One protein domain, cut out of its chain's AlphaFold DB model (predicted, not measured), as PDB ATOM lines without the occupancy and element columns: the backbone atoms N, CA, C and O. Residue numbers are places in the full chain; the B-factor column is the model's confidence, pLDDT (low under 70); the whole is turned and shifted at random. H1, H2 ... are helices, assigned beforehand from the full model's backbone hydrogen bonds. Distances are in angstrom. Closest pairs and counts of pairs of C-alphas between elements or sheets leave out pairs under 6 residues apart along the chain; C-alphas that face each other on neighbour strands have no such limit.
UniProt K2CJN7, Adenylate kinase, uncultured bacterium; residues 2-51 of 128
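What this domain is: This is residues 2 to 51 of the 128 residues of the protein "Adenylate kinase" of uncultured bacterium (UniProt K2CJN7). Two helices, H1 and H2, lie side by side at a slant and point the same way, with a long loop, residues 21 to 34, running back from the end of H1 to the start of H2. A tail of residues 2 to 7 sticks out before H1 and adds to the length. The printed part has 50 residues with two named helices, H1 then H2, and no named strand; the class is all helix. It is only just compact, close to loose, with a radius of gyration of the C-alphas of 11.4 A, and its C-alphas span 38 by 19 by 16 A.

How they stand to each other: Residues 2 to 7 stand free. H1, residues 8 to 20, touches H2, residues 35 to 48, with residues 8 to 12 alone, and H2 touches it with residues 36 to 41 alone. Their closest C-alphas are those of Ile 8 and Asp 37, 6.8 A apart. They run the same way at a shallow tilt of 34 degrees, only just short of steep. Their centres are 11.1 A apart. Every O i to N i+4 pair is within hydrogen-bond range in H2, and 8 of 9 are in H1.

Where its parts are: H1 runs 18.3 A from C-alpha 8 at (47.820, 50.722, 35.753) to C-alpha 20. H2 runs 20.0 A from C-alpha 35 to C-alpha 48 at (32.288, 48.367, 25.246).

The domain as a whole: The two C-alphas farthest apart, those of Lys 2 and Lys 24, are 38.3 A apart. The printed part has no cut. The link from H1 to H2 is long, with 14 residues. The mean pLDDT of the printed part is 85.7, and residues 2 to 6 are under 70.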
ATOM      1  N   LYS A   2      65.117  54.155  40.227       39.28
ATOM      2  CA  LYS A   2      64.182  53.044  39.980       39.28
ATOM      3  C   LYS A   2      63.065  53.619  39.111       39.28
ATOM      4  O   LYS A   2      62.413  54.561  39.549       39.28
ATOM      5  N   GLY A   3      62.919  53.141  37.876       43.25
ATOM      6  CA  GLY A   3      61.824  53.561  37.005       43.25
ATOM      7  C   GLY A   3      60.507  53.295  37.727       43.25
ATOM      8  O   GLY A   3      60.209  52.146  38.047       43.25
ATOM      9  N   LEU A   4      59.778  54.355  38.067       50.84
ATOM     10  CA  LEU A   4      58.445  54.238  38.640       50.84
ATOM     11  C   LEU A   4      57.551  53.632  37.557       50.84
ATOM     12  O   LEU A   4      57.414  54.205  36.476       50.84
ATOM     13  N   HIS A   5      56.998  52.448  37.821       62.62
ATOM     14  CA  HIS A   5      55.943  51.900  36.980       62.62
ATOM     15  C   HIS A   5      54.778  52.891  36.996       62.62
ATOM     16  O   HIS A   5      54.297  53.260  38.068       62.62
ATOM     17  N   VAL A   6      54.357  53.343  35.813       68.38
ATOM     18  CA  VAL A   6      53.129  54.131  35.677       68.38
ATOM     19  C   VAL A   6      51.988  53.285  36.248       68.38
ATOM     20  O   VAL A   6      51.854  52.133  35.823       68.38
ATOM     21  N   PRO A   7      51.196  53.810  37.203       81.25
ATOM     22  CA  PRO A   7      50.039  53.109  37.737       81.25
ATOM     23  C   PRO A   7      49.134  52.603  36.617       81.25
ATOM     24  O   PRO A   7      48.903  53.307  35.630       81.25
ATOM     25  N   ILE A   8      48.623  51.385  36.781       79.19
ATOM     26  CA  ILE A   8      47.820  50.722  35.753       79.19
ATOM     27  C   ILE A   8      46.603  51.553  35.347       79.19
ATOM     28  O   ILE A   8      46.319  51.673  34.159       79.19
ATOM     29  N   GLU A   9      45.950  52.197  36.311       78.06
ATOM     30  CA  GLU A   9      44.787  53.058  36.086       78.06
ATOM     31  C   GLU A   9      45.115  54.185  35.100       78.06
ATOM     32  O   GLU A   9      44.458  54.315  34.074       78.06
ATOM     33  N   LEU A  10      46.223  54.901  35.323       82.06
ATOM     34  CA  LEU A  10      46.660  55.987  34.443       82.06
ATOM     35  C   LEU A  10      47.049  55.483  33.048       82.06
ATOM     36  O   LEU A  10      46.686  56.092  32.044       82.06
ATOM     37  N   LYS A  11      47.787  54.366  32.964       81.12
ATOM     38  CA  LYS A  11      48.175  53.771  31.674       81.12
ATOM     39  C   LYS A  11      46.941  53.344  30.882       81.12
ATOM     40  O   LYS A  11      46.896  53.528  29.666       81.12
ATOM     41  N   PHE A  12      45.973  52.745  31.565       84.81
ATOM     42  CA  PHE A  12      44.802  52.192  30.919       84.81
ATOM     43  C   PHE A  12      43.806  53.274  30.512       84.81
ATOM     44  O   PHE A  12      43.262  53.188  29.417       84.81
ATOM     45  N   ASP A  13      43.631  54.325  31.311       86.25
ATOM     46  CA  ASP A  13      42.776  55.456  30.945       86.25
ATOM     47  C   ASP A  13      43.270  56.153  29.671       86.25
ATOM     48  O   ASP A  13      42.490  56.331  28.737       86.25
ATOM     49  N   LEU A  14      44.582  56.395  29.544       85.81
ATOM     50  CA  LEU A  14      45.165  56.931  28.305       85.81
ATOM     51  C   LEU A  14      44.919  56.027  27.084       85.81
ATOM     52  O   LEU A  14      44.767  56.515  25.963       85.81
ATOM     53  N   LEU A  15      44.906  54.705  27.284       88.31
ATOM     54  CA  LEU A  15      44.646  53.748  26.210       88.31
ATOM     55  C   LEU A  15      43.171  53.772  25.779       88.31
ATOM     56  O   LEU A  15      42.899  53.698  24.581       88.31
ATOM     57  N   LYS A  16      42.228  53.894  26.725       89.75
ATOM     58  CA  LYS A  16      40.784  53.941  26.434       89.75
ATOM     59  C   LYS A  16      40.436  55.108  25.524       89.75
ATOM     60  O   LYS A  16      39.773  54.888  24.515       89.75
ATOM     61  N   ASP A  17      40.937  56.301  25.838       89.62
ATOM     62  CA  ASP A  17      40.666  57.509  25.053       89.62
ATOM     63  C   ASP A  17      41.066  57.307  23.583       89.62
ATOM     64  O   ASP A  17      40.315  57.636  22.666       89.62
ATOM     65  N   LYS A  18      42.215  56.662  23.337       89.56
ATOM     66  CA  LYS A  18      42.679  56.368  21.972       89.56
ATOM     67  C   LYS A  18      41.919  55.256  21.273       89.56
ATOM     68  O   LYS A  18      41.709  55.343  20.063       89.56
ATOM     69  N   ILE A  19      41.473  54.240  22.001       90.25
ATOM     70  CA  ILE A  19      40.606  53.212  21.422       90.25
ATOM     71  C   ILE A  19      39.285  53.838  20.956       90.25
ATOM     72  O   ILE A  19      38.826  53.550  19.852       90.25
ATOM     73  N   GLU A  20      38.702  54.730  21.755       88.56
ATOM     74  CA  GLU A  20      37.416  55.368  21.449       88.56
ATOM     75  C   GLU A  20      37.482  56.313  20.241       88.56
ATOM     76  O   GLU A  20      36.511  56.427  19.492       88.56
ATOM     77  N   GLU A  21      38.643  56.913  19.978       89.19
ATOM     78  CA  GLU A  21      38.906  57.705  18.770       89.19
ATOM     79  C   GLU A  21      39.044  56.851  17.486       89.19
ATOM     80  O   GLU A  21      39.125  57.410  16.389       89.19
ATOM     81  N   THR A  22      39.065  55.511  17.580       86.88
ATOM     82  CA  THR A  22      39.436  54.624  16.461       86.88
ATOM     83  C   THR A  22      38.297  53.678  16.028       86.88
ATOM     84  O   THR A  22      38.303  52.485  16.343       86.88
ATOM     85  N   PRO A  23      37.326  54.143  15.217       76.69
ATOM     86  CA  PRO A  23      36.109  53.380  14.901       76.69
ATOM     87  C   PRO A  23      36.320  52.187  13.955       76.69
ATOM     88  O   PRO A  23      35.412  51.380  13.779       76.69
ATOM     89  N   LYS A  24      37.488  52.074  13.309       86.38
ATOM     90  CA  LYS A  24      37.799  51.008  12.336       86.38
ATOM     91  C   LYS A  24      38.548  49.815  12.945       86.38
ATOM     92  O   LYS A  24      38.964  48.929  12.207       86.38
ATOM     93  N   GLY A  25      38.718  49.803  14.265       89.00
ATOM     94  CA  GLY A  25      39.576  48.853  14.967       89.00
ATOM     95  C   GLY A  25      40.960  49.433  15.243       89.00
ATOM     96  O   GLY A  25      41.330  50.483  14.724       89.00
ATOM     97  N   PHE A  26      41.719  48.762  16.099       91.88
ATOM     98  CA  PHE A  26      42.977  49.265  16.637       91.88
ATOM     99  C   PHE A  26      43.960  48.116  16.868       91.88
ATOM    100  O   PHE A  26      43.567  46.963  17.023       91.88
ATOM    101  N   ILE A  27      45.248  48.452  16.918       93.06
ATOM    102  CA  ILE A  27      46.308  47.532  17.334       93.06
ATOM    103  C   ILE A  27      46.849  48.047  18.659       93.06
ATOM    104  O   ILE A  27      47.268  49.200  18.758       93.06
ATOM    105  N   VAL A  28      46.852  47.183  19.668       92.06
ATOM    106  CA  VAL A  28      47.511  47.468  20.940       92.06
ATOM    107  C   VAL A  28      48.883  46.809  20.925       92.06
ATOM    108  O   VAL A  28      48.991  45.600  20.735       92.06
ATOM    109  N   ASP A  29      49.932  47.602  21.132       91.00
ATOM    110  CA  ASP A  29      51.303  47.105  21.232       91.00
ATOM    111  C   ASP A  29      51.775  47.114  22.694       91.00
ATOM    112  O   ASP A  29      51.602  48.091  23.423       91.00
ATOM    113  N   ASN A  30      52.391  46.012  23.127       86.31
ATOM    114  CA  ASN A  30      52.918  45.804  24.482       86.31
ATOM    115  C   ASN A  30      51.900  45.979  25.634       86.31
ATOM    116  O   ASN A  30      52.292  46.251  26.775       86.31
ATOM    117  N   PHE A  31      50.607  45.785  25.365       90.50
ATOM    118  CA  PHE A  31      49.546  45.708  26.370       90.50
ATOM    119  C   PHE A  31      48.459  44.713  25.921       90.50
ATOM    120  O   PHE A  31      48.145  44.678  24.731       90.50
ATOM    121  N   PRO A  32      47.863  43.925  26.831       92.69
ATOM    122  CA  PRO A  32      48.211  43.780  28.248       92.69
ATOM    123  C   PRO A  32      49.561  43.072  28.460       92.69
ATOM    124  O   PRO A  32      49.923  42.167  27.711       92.69
ATOM    125  N   GLY A  33      50.338  43.511  29.458       89.88
ATOM    126  CA  GLY A  33      51.657  42.941  29.773       89.88
ATOM    127  C   GLY A  33      51.708  42.093  31.046       89.88
ATOM    128  O   GLY A  33      52.672  41.360  31.242       89.88
ATOM    129  N   THR A  34      50.684  42.194  31.893       90.25
ATOM    130  CA  THR A  34      50.569  41.523  33.195       90.25
ATOM    131  C   THR A  34      49.152  40.967  33.375       90.25
ATOM    132  O   THR A  34      48.244  41.285  32.600       90.25
ATOM    133  N   GLN A  35      48.928  40.163  34.418       90.94
ATOM    134  CA  GLN A  35      47.578  39.700  34.764       90.94
ATOM    135  C   GLN A  35      46.643  40.860  35.156       90.94
ATOM    136  O   GLN A  35      45.457  40.830  34.832       90.94
ATOM    137  N   GLU A  36      47.166  41.884  35.833       90.75
ATOM    138  CA  GLU A  36      46.395  43.071  36.223       90.75
ATOM    139  C   GLU A  36      45.969  43.878  34.990       90.75
ATOM    140  O   GLU A  36      44.789  44.213  34.854       90.75
ATOM    141  N   ASP A  37      46.895  44.089  34.044       91.75
ATOM    142  CA  ASP A  37      46.615  44.712  32.747       91.75
ATOM    143  C   ASP A  37      45.498  43.958  32.011       91.75
ATOM    144  O   ASP A  37      44.560  44.563  31.493       91.75
ATOM    145  N   LEU A  38      45.596  42.625  31.972       93.88
ATOM    146  CA  LEU A  38      44.642  41.764  31.280       93.88
ATOM    147  C   LEU A  38      43.243  41.852  31.897       93.88
ATOM    148  O   LEU A  38      42.257  41.950  31.167       93.88
ATOM    149  N   ASN A  39      43.144  41.852  33.228       93.50
ATOM    150  CA  ASN A  39      41.864  41.976  33.924       93.50
ATOM    151  C   ASN A  39      41.187  43.318  33.608       93.50
ATOM    152  O   ASN A  39      40.001  43.343  33.269       93.50
ATOM    153  N   ALA A  40      41.944  44.420  33.660       92.75
ATOM    154  CA  ALA A  40      41.438  45.747  33.317       92.75
ATOM    155  C   ALA A  40      41.004  45.828  31.844       92.75
ATOM    156  O   ALA A  40      39.919  46.332  31.539       92.75
ATOM    157  N   PHE A  41      41.811  45.269  30.936       93.75
ATOM    158  CA  PHE A  41      41.503  45.241  29.510       93.75
ATOM    159  C   PHE A  41      40.227  44.453  29.213       93.75
ATOM    160  O   PHE A  41      39.338  44.959  28.531       93.75
ATOM    161  N   ASN A  42      40.083  43.259  29.788       94.44
ATOM    162  CA  ASN A  42      38.891  42.432  29.616       94.44
ATOM    163  C   ASN A  42      37.628  43.125  30.144       94.44
ATOM    164  O   ASN A  42      36.596  43.099  29.473       94.44
ATOM    165  N   ALA A  43      37.699  43.783  31.306       93.75
ATOM    166  CA  ALA A  43      36.562  44.521  31.857       93.75
ATOM    167  C   ALA A  43      36.085  45.636  30.907       93.75
ATOM    168  O   ALA A  43      34.883  45.801  30.685       93.75
ATOM    169  N   TYR A  44      37.022  46.363  30.296       92.94
ATOM    170  CA  TYR A  44      36.712  47.379  29.290       92.94
ATOM    171  C   TYR A  44      36.117  46.783  28.012       92.94
ATOM    172  O   TYR A  44      35.095  47.281  27.539       92.94
ATOM    173  N   LEU A  45      36.715  45.714  27.474       93.50
ATOM    174  CA  LEU A  45      36.220  45.048  26.268       93.50
ATOM    175  C   LEU A  45      34.769  44.587  26.453       93.50
ATOM    176  O   LEU A  45      33.923  44.880  25.610       93.50
ATOM    177  N   VAL A  46      34.452  43.967  27.594       94.88
ATOM    178  CA  VAL A  46      33.080  43.563  27.944       94.88
ATOM    179  C   VAL A  46      32.144  44.771  28.012       94.88
ATOM    180  O   VAL A  46      31.070  44.745  27.412       94.88
ATOM    181  N   ASN A  47      32.547  45.848  28.698       94.00
ATOM    182  CA  ASN A  47      31.729  47.057  28.832       94.00
ATOM    183  C   ASN A  47      31.416  47.710  27.475       94.00
ATOM    184  O   ASN A  47      30.277  48.100  27.221       94.00
ATOM    185  N   LYS A  48      32.411  47.777  26.586       91.94
ATOM    186  CA  LYS A  48      32.288  48.367  25.246       91.94
ATOM    187  C   LYS A  48      31.760  47.394  24.193       91.94
ATOM    188  O   LYS A  48      31.577  47.799  23.048       91.94
ATOM    189  N   LYS A  49      31.487  46.137  24.567       93.38
ATOM    190  CA  LYS A  49      31.097  45.048  23.652       93.38
ATOM    191  C   LYS A  49      32.101  44.863  22.505       93.38
ATOM    192  O   LYS A  49      31.722  44.580  21.372       93.38
ATOM    193  N   LEU A  50      33.379  45.041  22.817       92.56
ATOM    194  CA  LEU A  50      34.504  44.802  21.923       92.56
ATOM    195  C   LEU A  50      35.067  43.400  22.164       92.56
ATOM    196  O   LEU A  50      34.903  42.816  23.235       92.56
ATOM    197  N   LYS A  51      35.772  42.877  21.166       93.88
ATOM    198  CA  LYS A  51      36.490  41.603  21.240       93.88
ATOM    199  C   LYS A  51      37.902  41.772  20.693       93.88
ATOM    200  O   LYS A  51      38.163  42.692  19.925       93.88
TER     201      LYS A  51